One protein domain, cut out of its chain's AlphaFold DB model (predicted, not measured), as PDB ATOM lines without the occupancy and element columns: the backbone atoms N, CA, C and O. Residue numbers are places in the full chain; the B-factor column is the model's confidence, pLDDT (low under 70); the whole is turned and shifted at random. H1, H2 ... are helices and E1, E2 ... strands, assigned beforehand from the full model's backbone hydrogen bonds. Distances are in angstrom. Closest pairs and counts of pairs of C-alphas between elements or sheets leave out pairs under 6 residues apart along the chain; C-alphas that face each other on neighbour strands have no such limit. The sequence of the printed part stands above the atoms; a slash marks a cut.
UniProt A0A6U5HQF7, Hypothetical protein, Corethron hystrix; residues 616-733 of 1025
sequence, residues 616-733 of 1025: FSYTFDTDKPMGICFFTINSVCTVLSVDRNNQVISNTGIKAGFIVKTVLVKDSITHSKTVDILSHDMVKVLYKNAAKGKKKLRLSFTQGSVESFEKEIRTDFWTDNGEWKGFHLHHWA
ATOM      1  N   PHE A 616     132.345 145.677  83.270       93.44
ATOM      2  CA  PHE A 616     131.228 146.589  83.524       93.44
ATOM      3  C   PHE A 616     131.728 147.918  84.101       93.44
ATOM      4  O   PHE A 616     132.889 148.066  84.478       93.44
ATOM      5  N   SER A 617     130.868 148.938  84.147       92.69
ATOM      6  CA  SER A 617     131.240 150.231  84.729       92.69
ATOM      7  C   SER A 617     130.085 150.881  85.476       92.69
ATOM      8  O   SER A 617     128.961 150.923  84.978       92.69
ATOM      9  N   TYR A 618     130.383 151.419  86.657       94.31
ATOM     10  CA  TYR A 618     129.411 152.050  87.542       94.31
ATOM     11  C   TYR A 618     129.723 153.532  87.745       94.31
ATOM     12  O   TYR A 618     130.886 153.934  87.732       94.31
ATOM     13  N   THR A 619     128.687 154.357  87.904       94.44
ATOM     14  CA  THR A 619     128.817 155.813  88.053       94.44
ATOM     15  C   THR A 619     128.396 156.237  89.451       94.44
ATOM     16  O   THR A 619     127.208 156.323  89.748       94.44
ATOM     17  N   PHE A 620     129.387 156.527  90.284       93.25
ATOM     18  CA  PHE A 620     129.211 157.033  91.637       93.25
ATOM     19  C   PHE A 620     128.940 158.536  91.592       93.25
ATOM     20  O   PHE A 620     129.522 159.262  90.777       93.25
ATOM     21  N   ASP A 621     128.070 159.010  92.475       92.00
ATOM     22  CA  ASP A 621     127.992 160.432  92.792       92.00
ATOM     23  C   ASP A 621     128.948 160.733  93.952       92.00
ATOM     24  O   ASP A 621     129.166 159.872  94.802       92.00
ATOM     25  N   THR A 622     129.594 161.899  93.938       92.38
ATOM     26  CA  THR A 622     130.688 162.220  94.884       92.38
ATOM     27  C   THR A 622     130.266 163.189  95.988       92.38
ATOM     28  O   THR A 622     131.097 163.664  96.763       92.38
ATOM     29  N   ASP A 623     128.959 163.449  96.084       90.50
ATOM     30  CA  ASP A 623     128.295 163.993  97.269       90.50
ATOM     31  C   ASP A 623     128.175 162.956  98.404       90.50
ATOM     32  O   ASP A 623     127.944 163.334  99.552       90.50
ATOM     33  N   LYS A 624     128.336 161.663  98.088       91.00
ATOM     34  CA  LYS A 624     128.144 160.525  98.993       91.00
ATOM     35  C   LYS A 624     129.352 159.589  98.986       91.00
ATOM     36  O   LYS A 624     129.989 159.433  97.945       91.00
ATOM     37  N   PRO A 625     129.652 158.926 100.118       91.12
ATOM     38  CA  PRO A 625     130.693 157.910 100.161       91.12
ATOM     39  C   PRO A 625     130.372 156.750  99.213       91.12
ATOM     40  O   PRO A 625     129.221 156.334  99.078       91.12
ATOM     41  N   MET A 626     131.404 156.192  98.582       93.19
ATOM     42  CA  MET A 626     131.235 155.109  97.611       93.19
ATOM     43  C   MET A 626     130.845 153.773  98.256       93.19
ATOM     44  O   MET A 626     130.426 152.889  97.520       93.19
ATOM     45  N   GLY A 627     131.032 153.607  99.576       93.75
ATOM     46  CA  GLY A 627     130.838 152.350 100.322       93.75
ATOM     47  C   GLY A 627     131.703 151.180  99.828       93.75
ATOM     48  O   GLY A 627     131.366 150.016 100.020       93.75
ATOM     49  N   ILE A 628     132.816 151.484  99.157       94.56
ATOM     50  CA  ILE A 628     133.782 150.507  98.650       94.56
ATOM     51  C   ILE A 628     135.129 150.798  99.300       94.56
ATOM     52  O   ILE A 628     135.612 151.929  99.247       94.56
ATOM     53  N   CYS A 629     135.750 149.777  99.884       94.69
ATOM     54  CA  CYS A 629     137.121 149.847 100.360       94.69
ATOM     55  C   CYS A 629     138.069 149.332  99.274       94.69
ATOM     56  O   CYS A 629     137.901 148.223  98.766       94.69
ATOM     57  N   PHE A 630     139.048 150.153  98.900       95.62
ATOM     58  CA  PHE A 630     140.024 149.873  97.850       95.62
ATOM     59  C   PHE A 630     141.413 149.628  98.444       95.62
ATOM     60  O   PHE A 630     141.819 150.315  99.384       95.62
ATOM     61  N   PHE A 631     142.161 148.711  97.836       94.25
ATOM     62  CA  PHE A 631     143.563 148.420  98.135       94.25
ATOM     63  C   PHE A 631     144.401 148.383  96.849       94.25
ATOM     64  O   PHE A 631     143.861 148.452  95.742       94.25
ATOM     65  N   THR A 632     145.725 148.287  96.987       94.81
ATOM     66  CA  THR A 632     146.633 148.031  95.859       94.81
ATOM     67  C   THR A 632     147.441 146.770  96.138       94.81
ATOM     68  O   THR A 632     148.113 146.722  97.161       94.81
ATOM     69  N   ILE A 633     147.444 145.803  95.220       89.56
ATOM     70  CA  ILE A 633     148.423 144.704  95.194       89.56
ATOM     71  C   ILE A 633     148.998 144.604  93.781       89.56
ATOM     72  O   ILE A 633     148.280 144.805  92.807       89.56
ATOM     73  N   ASN A 634     150.305 144.353  93.676       90.81
ATOM     74  CA  ASN A 634     151.046 144.196  92.415       90.81
ATOM     75  C   ASN A 634     150.795 145.327  91.392       90.81
ATOM     76  O   ASN A 634     150.676 145.083  90.194       90.81
ATOM     77  N   SER A 635     150.696 146.575  91.871       91.44
ATOM     78  CA  SER A 635     150.356 147.769  91.069       91.44
ATOM     79  C   SER A 635     149.000 147.692  90.344       91.44
ATOM     80  O   SER A 635     148.812 148.286  89.282       91.44
ATOM     81  N   VAL A 636     148.038 146.983  90.941       92.81
ATOM     82  CA  VAL A 636     146.641 146.901  90.510       92.81
ATOM     83  C   VAL A 636     145.735 147.371  91.649       92.81
ATOM     84  O   VAL A 636     145.889 146.952  92.797       92.81
ATOM     85  N   CYS A 637     144.778 148.254  91.343       96.12
ATOM     86  CA  CYS A 637     143.763 148.687  92.301       96.12
ATOM     87  C   CYS A 637     142.624 147.666  92.377       96.12
ATOM     88  O   CYS A 637     141.944 147.428  91.377       96.12
ATOM     89  N   THR A 638     142.348 147.142  93.568       94.50
ATOM     90  CA  THR A 638     141.366 146.069  93.782       94.50
ATOM     91  C   THR A 638     140.398 146.438  94.909       94.50
ATOM     92  O   THR A 638     140.728 147.211  95.810       94.50
ATOM     93  N   VAL A 639     139.166 145.932  94.846       94.56
ATOM     94  CA  VAL A 639     138.152 146.088  95.897       94.56
ATOM     95  C   VAL A 639     138.416 145.088  97.024       94.56
ATOM     96  O   VAL A 639     138.373 143.882  96.792       94.56
ATOM     97  N   LEU A 640     138.660 145.584  98.241       92.00
ATOM     98  CA  LEU A 640     138.869 144.775  99.450       92.00
ATOM     99  C   LEU A 640     137.545 144.316 100.055       92.00
ATOM    100  O   LEU A 640     137.406 143.186 100.499       92.00
ATOM    101  N   SER A 641     136.591 145.238 100.137       91.00
ATOM    102  CA  SER A 641     135.341 145.049 100.865       91.00
ATOM    103  C   SER A 641     134.304 146.046 100.358       91.00
ATOM    104  O   SER A 641     134.645 147.137  99.889       91.00
ATOM    105  N   VAL A 642     133.037 145.661 100.449       91.88
ATOM    106  CA  VAL A 642     131.877 146.447 100.023       91.88
ATOM    107  C   VAL A 642     130.927 146.544 101.208       91.88
ATOM    108  O   VAL A 642     130.680 145.542 101.880       91.88
ATOM    109  N   ASP A 643     130.418 147.744 101.463       89.69
ATOM    110  CA  ASP A 643     129.406 147.988 102.482       89.69
ATOM    111  C   ASP A 643     128.129 147.199 102.152       89.69
ATOM    112  O   ASP A 643     127.500 147.402 101.110       89.69
ATOM    113  N   ARG A 644     127.752 146.287 103.056       80.38
ATOM    114  CA  ARG A 644     126.557 145.443 102.927       80.38
ATOM    115  C   ARG A 644     125.257 146.244 103.006       80.38
ATOM    116  O   ARG A 644     124.268 145.824 102.411       80.38
ATOM    117  N   ASN A 645     125.257 147.371 103.715       80.38
ATOM    118  CA  ASN A 645     124.064 148.187 103.936       80.38
ATOM    119  C   ASN A 645     123.855 149.205 102.805       80.38
ATOM    120  O   ASN A 645     122.743 149.709 102.613       80.38
ATOM    121  N   ASN A 646     124.884 149.467 101.994       75.56
ATOM    122  CA  ASN A 646     124.786 150.348 100.839       75.56
ATOM    123  C   ASN A 646     124.086 149.653  99.657       75.56
ATOM    124  O   ASN A 646     124.714 149.132  98.730       75.56
ATOM    125  N   GLN A 647     122.750 149.718  99.677       65.75
ATOM    126  CA  GLN A 647     121.843 149.193  98.645       65.75
ATOM    127  C   GLN A 647     122.211 149.612  97.211       65.75
ATOM    128  O   GLN A 647     121.867 148.929  96.245       65.75
ATOM    129  N   VAL A 648     122.899 150.748  97.048       72.12
ATOM    130  CA  VAL A 648     123.351 151.224  95.737       72.12
ATOM    131  C   VAL A 648     124.370 150.255  95.142       72.12
ATOM    132  O   VAL A 648     124.297 149.987  93.947       72.12
ATOM    133  N   ILE A 649     125.277 149.705  95.960       75.25
ATOM    134  CA  ILE A 649     126.375 148.832  95.522       75.25
ATOM    135  C   ILE A 649     125.943 147.371  95.462       75.25
ATOM    136  O   ILE A 649     126.302 146.690  94.502       75.25
ATOM    137  N   SER A 650     125.143 146.887  96.423       71.56
ATOM    138  CA  SER A 650     124.636 145.501  96.413       71.56
ATOM    139  C   SER A 650     123.952 145.159  95.084       71.56
ATOM    140  O   SER A 650     124.131 144.072  94.541       71.56
ATOM    141  N   ASN A 651     123.249 146.139  94.512       75.06
ATOM    142  CA  ASN A 651     122.522 146.023  93.252       75.06
ATOM    143  C   ASN A 651     123.417 146.132  91.997       75.06
ATOM    144  O   ASN A 651     122.926 145.944  90.886       75.06
ATOM    145  N   THR A 652     124.716 146.430  92.136       79.44
ATOM    146  CA  THR A 652     125.670 146.504  91.005       79.44
ATOM    147  C   THR A 652     126.368 145.186  90.689       79.44
ATOM    148  O   THR A 652     126.965 145.064  89.622       79.44
ATOM    149  N   GLY A 653     126.372 144.233  91.626       86.75
ATOM    150  CA  GLY A 653     127.203 143.034  91.529       86.75
ATOM    151  C   GLY A 653     128.705 143.264  91.762       86.75
ATOM    152  O   GLY A 653     129.468 142.306  91.640       86.75
ATOM    153  N   ILE A 654     129.149 144.477  92.130       90.62
ATOM    154  CA  ILE A 654     130.519 144.699  92.621       90.62
ATOM    155  C   ILE A 654     130.709 143.879  93.899       90.62
ATOM    156  O   ILE A 654     129.985 144.049  94.880       90.62
ATOM    157  N   LYS A 655     131.718 143.011  93.883       91.31
ATOM    158  CA  LYS A 655     132.204 142.268  95.048       91.31
ATOM    159  C   LYS A 655     133.650 142.668  95.330       91.31
ATOM    160  O   LYS A 655     134.276 143.385  94.548       91.31
ATOM    161  N   ALA A 656     134.200 142.176  96.430       90.31
ATOM    162  CA  ALA A 656     135.642 142.182  96.618       90.31
ATOM    163  C   ALA A 656     136.351 141.248  95.614       90.31
ATOM    164  O   ALA A 656     135.710 140.429  94.955       90.31
ATOM    165  N   GLY A 657     137.654 141.453  95.418       91.69
ATOM    166  CA  GLY A 657     138.435 140.816  94.347       91.69
ATOM    167  C   GLY A 657     138.226 141.426  92.949       91.69
ATOM    168  O   GLY A 657     138.911 141.041  92.000       91.69
ATOM    169  N   PHE A 658     137.323 142.401  92.786       94.31
ATOM    170  CA  PHE A 658     137.178 143.142  91.529       94.31
ATOM    171  C   PHE A 658     138.286 144.185  91.354       94.31
ATOM    172  O   PHE A 658     138.550 144.991  92.244       94.31
ATOM    173  N   ILE A 659     138.890 144.198  90.170       95.38
ATOM    174  CA  ILE A 659     139.944 145.124  89.753       95.38
ATOM    175  C   ILE A 659     139.311 146.385  89.159       95.38
ATOM    176  O   ILE A 659     138.464 146.298  88.268       95.38
ATOM    177  N   VAL A 660     139.754 147.562  89.597       96.25
ATOM    178  CA  VAL A 660     139.422 148.853  88.979       96.25
ATOM    179  C   VAL A 660     140.407 149.101  87.839       96.25
ATOM    180  O   VAL A 660     141.548 149.473  88.090       96.25
ATOM    181  N   LYS A 661     139.981 148.919  86.584       94.88
ATOM    182  CA  LYS A 661     140.847 149.186  85.422       94.88
ATOM    183  C   LYS A 661     140.954 150.669  85.105       94.88
ATOM    184  O   LYS A 661     142.056 151.172  84.915       94.88
ATOM    185  N   THR A 662     139.819 151.366  85.010       94.94
ATOM    186  CA  THR A 662     139.793 152.762  84.548       94.94
ATOM    187  C   THR A 662     138.837 153.637  85.347       94.94
ATOM    188  O   THR A 662     137.775 153.198  85.786       94.94
ATOM    189  N   VAL A 663     139.203 154.909  85.491       91.44
ATOM    190  CA  VAL A 663     138.311 155.999  85.894       91.44
ATOM    191  C   VAL A 663     137.980 156.824  84.656       91.44
ATOM    192  O   VAL A 663     138.871 157.228  83.913       91.44
ATOM    193  N   LEU A 664     136.707 157.151  84.473       90.50
ATOM    194  CA  LEU A 664     136.243 158.167  83.540       90.50
ATOM    195  C   LEU A 664     135.688 159.345  84.349       90.50
ATOM    196  O   LEU A 664     134.610 159.264  84.949       90.50
ATOM    197  N   VAL A 665     136.443 160.447  84.372       79.88
ATOM    198  CA  VAL A 665     135.996 161.713  84.970       79.88
ATOM    199  C   VAL A 665     135.199 162.478  83.918       79.88
ATOM    200  O   VAL A 665     135.693 162.733  82.815       79.88
ATOM    201  N   LYS A 666     133.952 162.835  84.243       74.06
ATOM    202  CA  LYS A 666     133.094 163.632  83.360       74.06
ATOM    203  C   LYS A 666     133.159 165.103  83.762       74.06
ATOM    204  O   LYS A 666     132.364 165.576  84.571       74.06
ATOM    205  N   ASP A 667     134.141 165.815  83.213       63.94
ATOM    206  CA  ASP A 667     134.408 167.211  83.578       63.94
ATOM    207  C   ASP A 667     133.409 168.212  82.984       63.94
ATOM    208  O   ASP A 667     133.194 169.272  83.575       63.94
ATOM    209  N   SER A 668     132.775 167.863  81.861       56.16
ATOM    210  CA  SER A 668     131.641 168.574  81.263       56.16
ATOM    211  C   SER A 668     130.765 167.605  80.445       56.16
ATOM    212  O   SER A 668     130.986 166.393  80.440       56.16
ATOM    213  N   ILE A 669     129.750 168.115  79.739       55.56
ATOM    214  CA  ILE A 669     128.884 167.291  78.877       55.56
ATOM    215  C   ILE A 669     129.661 166.675  77.696       55.56
ATOM    216  O   ILE A 669     129.323 165.567  77.282       55.56
ATOM    217  N   THR A 670     130.696 167.355  77.185       52.91
ATOM    218  CA  THR A 670     131.364 167.039  75.906       52.91
ATOM    219  C   THR A 670     132.726 166.360  76.029       52.91
ATOM    220  O   THR A 670     133.196 165.797  75.042       52.91
ATOM    221  N   HIS A 671     133.371 166.392  77.200       62.56
ATOM    222  CA  HIS A 671     134.708 165.819  77.386       62.56
ATOM    223  C   HIS A 671     134.758 164.867  78.582       62.56
ATOM    224  O   HIS A 671     134.515 165.245  79.728       62.56
ATOM    225  N   SER A 672     135.110 163.618  78.285       77.69
ATOM    226  CA  SER A 672     135.379 162.557  79.246       77.69
ATOM    227  C   SER A 672     136.801 162.048  79.046       77.69
ATOM    228  O   SER A 672     137.109 161.516  77.977       77.69
ATOM    229  N   LYS A 673     137.657 162.184  80.062       81.62
ATOM    230  CA  LYS A 673     138.996 161.586  80.049       81.62
ATOM    231  C   LYS A 673     138.946 160.240  80.766       81.62
ATOM    232  O   LYS A 673     138.614 160.192  81.950       81.62
ATOM    233  N   THR A 674     139.286 159.174  80.047       88.94
ATOM    234  CA  THR A 674     139.602 157.869  80.639       88.94
ATOM    235  C   THR A 674     141.026 157.913  81.193       88.94
ATOM    236  O   THR A 674     141.918 158.481  80.562       88.94
ATOM    237  N   VAL A 675     141.227 157.351  82.380       91.19
ATOM    238  CA  VAL A 675     142.514 157.245  83.073       91.19
ATOM    239  C   VAL A 675     142.638 155.822  83.604       91.19
ATOM    240  O   VAL A 675     141.767 155.383  84.357       91.19
ATOM    241  N   ASP A 676     143.694 155.114  83.217       93.75
ATOM    242  CA  ASP A 676     143.992 153.769  83.718       93.75
ATOM    243  C   ASP A 676     144.501 153.832  85.168       93.75
ATOM    244  O   ASP A 676     145.135 154.811  85.573       93.75
ATOM    245  N   ILE A 677     144.181 152.820  85.976       95.81
ATOM    246  CA  ILE A 677     144.331 152.863  87.434       95.81
ATOM    247  C   ILE A 677     145.275 151.766  87.930       95.81
ATOM    248  O   ILE A 677     144.963 150.581  87.882       95.81
ATOM    249  N   LEU A 678     146.407 152.199  88.488       92.56
ATOM    250  CA  LEU A 678     147.455 151.331  89.038       92.56
ATOM    251  C   LEU A 678     147.458 151.285  90.579       92.56
ATOM    252  O   LEU A 678     148.188 150.506  91.183       92.56
ATOM    253  N   SER A 679     146.671 152.131  91.253       95.81
ATOM    254  CA  SER A 679     146.585 152.123  92.719       95.81
ATOM    255  C   SER A 679     145.300 152.745  93.259       95.81
ATOM    256  O   SER A 679     144.687 153.613  92.628       95.81
ATOM    257  N   HIS A 680     144.919 152.355  94.477       95.50
ATOM    258  CA  HIS A 680     143.786 152.962  95.178       95.50
ATOM    259  C   HIS A 680     144.001 154.463  95.456       95.50
ATOM    260  O   HIS A 680     143.037 155.229  95.472       95.50
ATOM    261  N   ASP A 681     145.253 154.915  95.609       95.38
ATOM    262  CA  ASP A 681     145.595 156.336  95.744       95.38
ATOM    263  C   ASP A 681     145.234 157.149  94.487       95.38
ATOM    264  O   ASP A 681     144.816 158.303  94.607       95.38
ATOM    265  N   MET A 682     145.308 156.563  93.283       95.50
ATOM    266  CA  MET A 682     144.820 157.227  92.065       95.50
ATOM    267  C   MET A 682     143.301 157.432  92.123       95.50
ATOM    268  O   MET A 682     142.825 158.542  91.881       95.50
ATOM    269  N   VAL A 683     142.536 156.406  92.522       95.38
ATOM    270  CA  VAL A 683     141.070 156.506  92.682       95.38
ATOM    271  C   VAL A 683     140.708 157.552  93.744       95.38
ATOM    272  O   VAL A 683     139.857 158.404  93.507       95.38
ATOM    273  N   LYS A 684     141.419 157.559  94.874       95.56
ATOM    274  CA  LYS A 684     141.294 158.507  95.998       95.56
ATOM    275  C   LYS A 684     141.562 159.957  95.591       95.56
ATOM    276  O   LYS A 684     140.833 160.854  96.019       95.56
ATOM    277  N   VAL A 685     142.565 160.214  94.746       94.69
ATOM    278  CA  VAL A 685     142.835 161.551  94.182       94.69
ATOM    279  C   VAL A 685     141.742 161.962  93.193       94.69
ATOM    280  O   VAL A 685     141.230 163.080  93.282       94.69
ATOM    281  N   LEU A 686     141.338 161.068  92.289       94.38
ATOM    282  CA  LEU A 686     140.318 161.350  91.274       94.38
ATOM    283  C   LEU A 686     138.934 161.584  91.904       94.38
ATOM    284  O   LEU A 686     138.265 162.554  91.552       94.38
ATOM    285  N   TYR A 687     138.558 160.795  92.914       94.56
ATOM    286  CA  TYR A 687     137.367 161.008  93.739       94.56
ATOM    287  C   TYR A 687     137.416 162.350  94.478       94.56
ATOM    288  O   TYR A 687     136.482 163.139  94.365       94.56
ATOM    289  N   LYS A 688     138.520 162.679  95.168       93.56
ATOM    290  CA  LYS A 688     138.664 163.977  95.861       93.56
ATOM    291  C   LYS A 688     138.603 165.177  94.909       93.56
ATOM    292  O   LYS A 688     138.142 166.244  95.312       93.56
ATOM    293  N   ASN A 689     139.055 165.028  93.666       91.00
ATOM    294  CA  ASN A 689     138.950 166.074  92.647       91.00
ATOM    295  C   ASN A 689     137.525 166.182  92.075       91.00
ATOM    296  O   ASN A 689     137.031 167.296  91.899       91.00
ATOM    297  N   ALA A 690     136.834 165.058  91.862       88.75
ATOM    298  CA  ALA A 690     135.433 165.039  91.449       88.75
ATOM    299  C   ALA A 690     134.496 165.617  92.531       88.75
ATOM    300  O   ALA A 690     133.678 166.482  92.214       88.75
ATOM    301  N   ALA A 691     134.695 165.254  93.804       90.25
ATOM    302  CA  ALA A 691     133.934 165.752  94.955       90.25
ATOM    303  C   ALA A 691     133.998 167.282  95.089       90.25
ATOM    304  O   ALA A 691     132.970 167.944  95.226       90.25
ATOM    305  N   LYS A 692     135.193 167.878  94.937       90.50
ATOM    306  CA  LYS A 692     135.373 169.345  94.909       90.50
ATOM    307  C   LYS A 692     134.565 170.035  93.806       90.50
ATOM    308  O   LYS A 692     134.184 171.188  93.971       90.50
ATOM    309  N   GLY A 693     134.322 169.349  92.690       87.19
ATOM    310  CA  GLY A 693     133.501 169.840  91.584       87.19
ATOM    311  C   GLY A 693     132.029 169.419  91.637       87.19
ATOM    312  O   GLY A 693     131.303 169.772  90.712       87.19
ATOM    313  N   LYS A 694     131.599 168.646  92.649       83.38
ATOM    314  CA  LYS A 694     130.306 167.928  92.684       83.38
ATOM    315  C   LYS A 694     130.039 167.133  91.391       83.38
ATOM    316  O   LYS A 694     128.964 167.203  90.800       83.38
ATOM    317  N   LYS A 695     131.067 166.426  90.907       85.50
ATOM    318  CA  LYS A 695     131.061 165.668  89.644       85.50
ATOM    319  C   LYS A 695     130.854 164.178  89.889       85.50
ATOM    320  O   LYS A 695     131.389 163.620  90.842       85.50
ATOM    321  N   LYS A 696     130.160 163.506  88.973       91.25
ATOM    322  CA  LYS A 696     130.006 162.046  89.012       91.25
ATOM    323  C   LYS A 696     131.279 161.352  88.517       91.25
ATOM    324  O   LYS A 696     131.865 161.764  87.513       91.25
ATOM    325  N   LEU A 697     131.685 160.295  89.215       93.31
ATOM    326  CA  LEU A 697     132.892 159.512  88.958       93.31
ATOM    327  C   LEU A 697     132.492 158.140  88.408       93.31
ATOM    328  O   LEU A 697     131.843 157.364  89.107       93.31
ATOM    329  N   ARG A 698     132.867 157.816  87.166       95.19
ATOM    330  CA  ARG A 698     132.597 156.491  86.591       95.19
ATOM    331  C   ARG A 698     133.826 155.598  86.727       95.19
ATOM    332  O   ARG A 698     134.876 155.945  86.201       95.19
ATOM    333  N   LEU A 699     133.691 154.463  87.408       96.00
ATOM    334  CA  LEU A 699     134.718 153.419  87.472       96.00
ATOM    335  C   LEU A 699     134.372 152.283  86.511       96.00
ATOM    336  O   LEU A 699     133.201 151.920  86.393       96.00
ATOM    337  N   SER A 700     135.383 151.694  85.879       95.25
ATOM    338  CA  SER A 700     135.272 150.444  85.123       95.25
ATOM    339  C   SER A 700     135.934 149.315  85.902       95.25
ATOM    340  O   SER A 700     137.111 149.415  86.261       95.25
ATOM    341  N   PHE A 701     135.181 148.246  86.137       95.88
ATOM    342  CA  PHE A 701     135.600 147.085  86.910       95.88
ATOM    343  C   PHE A 701     135.808 145.870  86.005       95.88
ATOM    344  O   PHE A 701     135.126 145.701  84.993       95.88
ATOM    345  N   THR A 702     136.715 144.989  86.406       94.88
ATOM    346  CA  THR A 702     136.890 143.645  85.847       94.88
ATOM    347  C   THR A 702     136.964 142.657  86.999       94.88
ATOM    348  O   THR A 702     137.543 142.965  88.038       94.88
ATOM    349  N   GLN A 703     136.403 141.465  86.829       92.69
ATOM    350  CA  GLN A 703     136.618 140.371  87.772       92.69
ATOM    351  C   GLN A 703     138.112 140.001  87.790       92.69
ATOM    352  O   GLN A 703     138.680 139.708  86.739       92.69
ATOM    353  N   GLY A 704     138.753 140.069  88.960       85.88
ATOM    354  CA  GLY A 704     140.109 139.554  89.150       85.88
ATOM    355  C   GLY A 704     140.117 138.036  89.345       85.88
ATOM    356  O   GLY A 704     139.066 137.413  89.502       85.88
ATOM    357  N   SER A 705     141.306 137.435  89.371       76.25
ATOM    358  CA  SER A 705     141.504 136.069  89.865       76.25
ATOM    359  C   SER A 705     141.280 136.051  91.382       76.25
ATOM    360  O   SER A 705     142.113 136.538  92.144       76.25
ATOM    361  N   VAL A 706     140.122 135.548  91.814       58.12
ATOM    362  CA  VAL A 706     139.632 135.654  93.205       58.12
ATOM    363  C   VAL A 706     140.364 134.714  94.183       58.12
ATOM    364  O   VAL A 706     140.326 134.933  95.391       58.12
ATOM    365  N   GLU A 707     141.063 133.704  93.661       58.84
ATOM    366  CA  GLU A 707     141.472 132.462  94.342       58.84
ATOM    367  C   GLU A 707     142.304 132.622  95.630       58.84
ATOM    368  O   GLU A 707     142.302 131.717  96.463       58.84
ATOM    369  N   SER A 708     142.973 133.760  95.845       55.81
ATOM    370  CA  SER A 708     143.732 134.043  97.074       55.81
ATOM    371  C   SER A 708     143.024 134.955  98.089       55.81
ATOM    372  O   SER A 708     143.446 134.995  99.242       55.81
ATOM    373  N   PHE A 709     141.956 135.676  97.718       58.91
ATOM    374  CA  PHE A 709     141.417 136.775  98.543       58.91
ATOM    375  C   PHE A 709     140.193 136.429  99.401       58.91
ATOM    376  O   PHE A 709     139.946 137.109 100.396       58.91
ATOM    377  N   GLU A 710     139.439 135.368  99.093       54.25
ATOM    378  CA  GLU A 710     138.193 135.039  99.819       54.25
ATOM    379  C   GLU A 710     138.361 134.728 101.316       54.25
ATOM    380  O   GLU A 710     137.386 134.809 102.060       54.25
ATOM    381  N   LYS A 711     139.585 134.469 101.793       54.03
ATOM    382  CA  LYS A 711     139.866 134.229 103.220       54.03
ATOM    383  C   LYS A 711     139.961 135.499 104.082       54.03
ATOM    384  O   LYS A 711     139.786 135.398 105.292       54.03
ATOM    385  N   GLU A 712     140.197 136.678 103.495       57.00
ATOM    386  CA  GLU A 712     140.362 137.944 104.243       57.00
ATOM    387  C   GLU A 712     139.281 139.002 103.977       57.00
ATOM    388  O   GLU A 712     139.285 140.060 104.609       57.00
ATOM    389  N   ILE A 713     138.308 138.728 103.102       59.53
ATOM    390  CA  ILE A 713     137.189 139.641 102.808       59.53
ATOM    391  C   ILE A 713     136.202 139.644 103.988       59.53
ATOM    392  O   ILE A 713     135.105 139.082 103.944       59.53
ATOM    393  N   ARG A 714     136.593 140.300 105.084       64.31
ATOM    394  CA  ARG A 714     135.701 140.568 106.208       64.31
ATOM    395  C   ARG A 714     134.855 141.812 105.931       64.31
ATOM    396  O   ARG A 714     135.314 142.840 105.425       64.31
ATOM    397  N   THR A 715     133.572 141.694 106.244       66.25
ATOM    398  CA  THR A 715     132.550 142.734 106.035       66.25
ATOM    399  C   THR A 715     132.100 143.395 107.339       66.25
ATOM    400  O   THR A 715     131.292 144.314 107.314       66.25
ATOM    401  N   ASP A 716     132.603 142.906 108.472       80.25
ATOM    402  CA  ASP A 716     132.447 143.456 109.825       80.25
ATOM    403  C   ASP A 716     133.132 144.828 109.998       80.25
ATOM    404  O   ASP A 716     132.727 145.624 110.850       80.25
ATOM    405  N   PHE A 717     134.113 145.133 109.140       87.50
ATOM    406  CA  PHE A 717     134.814 146.413 109.036       87.50
ATOM    407  C   PHE A 717     133.948 147.612 108.602       87.50
ATOM    408  O   PHE A 717     134.475 148.719 108.526       87.50
ATOM    409  N   TRP A 718     132.643 147.449 108.367       89.62
ATOM    410  CA  TRP A 718     131.701 148.562 108.185       89.62
ATOM    411  C   TRP A 718     130.844 148.779 109.447       89.62
ATOM    412  O   TRP A 718     130.493 147.821 110.139       89.62
ATOM    413  N   THR A 719     130.517 150.029 109.793       88.19
ATOM    414  CA  THR A 719     129.396 150.345 110.701       88.19
ATOM    415  C   THR A 719     128.077 150.142 109.967       88.19
ATOM    416  O   THR A 719     128.033 150.198 108.739       88.19
ATOM    417  N   ASP A 720     126.980 149.980 110.705       84.56
ATOM    418  CA  ASP A 720     125.650 149.887 110.095       84.56
ATOM    419  C   ASP A 720     125.252 151.161 109.318       84.56
ATOM    420  O   ASP A 720     124.370 151.110 108.461       84.56
ATOM    421  N   ASN A 721     125.958 152.274 109.569       83.75
ATOM    422  CA  ASN A 721     125.837 153.565 108.890       83.75
ATOM    423  C   ASN A 721     126.724 153.703 107.625       83.75
ATOM    424  O   ASN A 721     126.738 154.773 107.017       83.75
ATOM    425  N   GLY A 722     127.496 152.676 107.242       82.12
ATOM    426  CA  GLY A 722     128.384 152.702 106.066       82.12
ATOM    427  C   GLY A 722     129.740 153.395 106.270       82.12
ATOM    428  O   GLY A 722     130.396 153.838 105.317       82.12
ATOM    429  N   GLU A 723     130.184 153.507 107.522       88.50
ATOM    430  CA  GLU A 723     131.483 154.070 107.909       88.50
ATOM    431  C   GLU A 723     132.517 152.952 108.096       88.50
ATOM    432  O   GLU A 723     132.164 151.833 108.465       88.50
ATOM    433  N   TRP A 724     133.802 153.218 107.865       88.62
ATOM    434  CA  TRP A 724     134.827 152.168 107.893       88.62
ATOM    435  C   TRP A 724     135.541 152.086 109.250       88.62
ATOM    436  O   TRP A 724     136.089 153.075 109.735       88.62
ATOM    437  N   LYS A 725     135.562 150.888 109.843       87.44
ATOM    438  CA  LYS A 725     136.202 150.541 111.127       87.44
ATOM    439  C   LYS A 725     137.601 149.920 110.974       87.44
ATOM    440  O   LYS A 725     138.299 149.745 111.966       87.44
ATOM    441  N   GLY A 726     137.986 149.483 109.771       79.31
ATOM    442  CA  GLY A 726     139.176 148.644 109.564       79.31
ATOM    443  C   GLY A 726     140.503 149.411 109.631       79.31
ATOM    444  O   GLY A 726     140.795 150.241 108.766       79.31
ATOM    445  N   PHE A 727     141.349 149.087 110.608       68.44
ATOM    446  CA  PHE A 727     142.667 149.701 110.799       68.44
ATOM    447  C   PHE A 727     143.745 149.039 109.930       68.44
ATOM    448  O   PHE A 727     144.449 148.139 110.372       68.44
ATOM    449  N   HIS A 728     143.906 149.516 108.694       74.00
ATOM    450  CA  HIS A 728     144.973 149.068 107.796       74.00
ATOM    451  C   HIS A 728     145.594 150.256 107.048       74.00
ATOM    452  O   HIS A 728     144.892 151.032 106.399       74.00
ATOM    453  N   LEU A 729     146.923 150.374 107.106       66.38
ATOM    454  CA  LEU A 729     147.692 151.532 106.619       66.38
ATOM    455  C   LEU A 729     147.679 151.726 105.089       66.38
ATOM    456  O   LEU A 729     148.097 152.777 104.600       66.38
ATOM    457  N   HIS A 730     147.199 150.738 104.328       84.50
ATOM    458  CA  HIS A 730     147.309 150.688 102.864       84.50
ATOM    459  C   HIS A 730     145.958 150.600 102.136       84.50
ATOM    460  O   HIS A 730     145.918 150.260 100.953       84.50
ATOM    461  N   HIS A 731     144.853 150.910 102.824       90.44
ATOM    462  CA  HIS A 731     143.492 150.844 102.280       90.44
ATOM    463  C   HIS A 731     142.810 152.224 102.250       90.44
ATOM    464  O   HIS A 731     143.169 153.145 102.988       90.44
ATOM    465  N   TRP A 732     141.790 152.386 101.401       94.62
ATOM    466  CA  TRP A 732     140.960 153.594 101.360       94.62
ATOM    467  C   TRP A 732     139.477 153.276 101.150       94.62
ATOM    468  O   TRP A 732     139.076 152.778 100.100       94.62
ATOM    469  N   ALA A 733     138.652 153.653 102.130       93.12
ATOM    470  CA  ALA A 733     137.214 153.386 102.207       93.12
ATOM    471  C   ALA A 733     136.326 154.245 101.276       93.12
ATOM    472  O   ALA A 733     135.250 154.685 101.673       93.12
TER     473      ALA A 733
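AT A GLANCE: This is residues 616 to 733 of the 1025 residues of the protein "Hypothetical protein" of Corethron hystrix (UniProt A0A6U5HQF7). A strongly twisted sheet of four strands has H2 over one face, and the hairpin E2-E3 packs on E4 and on the first turn of H2. A 30-residue stretch without named elements, residues 704 to 733, goes out past the hairpin and folds back to E2. The printed part has 118 residues, in chain order E1 E2 E3 H1 E4 E5 H2 E6, mixed in class, with under half in named elements. The sheet, E1-E6-E4-E5, is antiparallel. The whole is compact, radius of gyration of the C-alphas 13.7 A, spanning 43 by 31 by 28 A.

IN THESE COORDINATES: Find C-alpha 616 at (131.228, 146.589, 83.524), where E1, residues 616 to 620, begins. Beside it is E6, 697 to 703, 19.5 A long, ending at (136.618, 140.371, 87.772). Next come E4, 658 to 666, 22.4 A, and E5, 672 to 676. H2, 680 to 692, runs 18.4 A. Look for E2 at 628 to 633, E3 at 636 to 642 and H1 at 647 to 650.

HOW THE PARTS SIT: Edge strand E1 pairs with E6 through N 618 and O 699, 2.9 A. E6 and E4 are antiparallel neighbours, with N 700 and O 662 within hydrogen-bond range at 2.8 A. E4 bends by 58 degrees at residue 661 and forms a hairpin with E5, N 663 and O 675, 2.8 A. H2 is on this sheet at a height of 9.6 A, over E6 and E4, only just along the strands at 28 degrees to E4 on the local plane; its closest C-alpha pair with E6 is Ala 690 and Leu 697, 6.6 A. Together, E5, H2 and E6 form a split strand-helix-strand unit, two strands running the same way with E4 between them, its crossover right-handed. In hairpin E2-E3, N 631 and O 638 are 2.9 A apart. The closest C-alphas of E3 and E4, Thr 638 and Ile 659, are 4.4 A apart. Every O i to N i+4 pair in H2 is within hydrogen-bond range; H1 is too short for one, and its one O i to N i+3 pair is not within range. H1 is not on the sheet.

THE WHOLE: The farthest C-alphas, Thr 670 and Lys 711, are 43.5 A apart. The printed part has no cut, and no link between named elements is long. Mean pLDDT of the printed part is 85.0; look for low values at 667 to 671 and 706 to 715, among others.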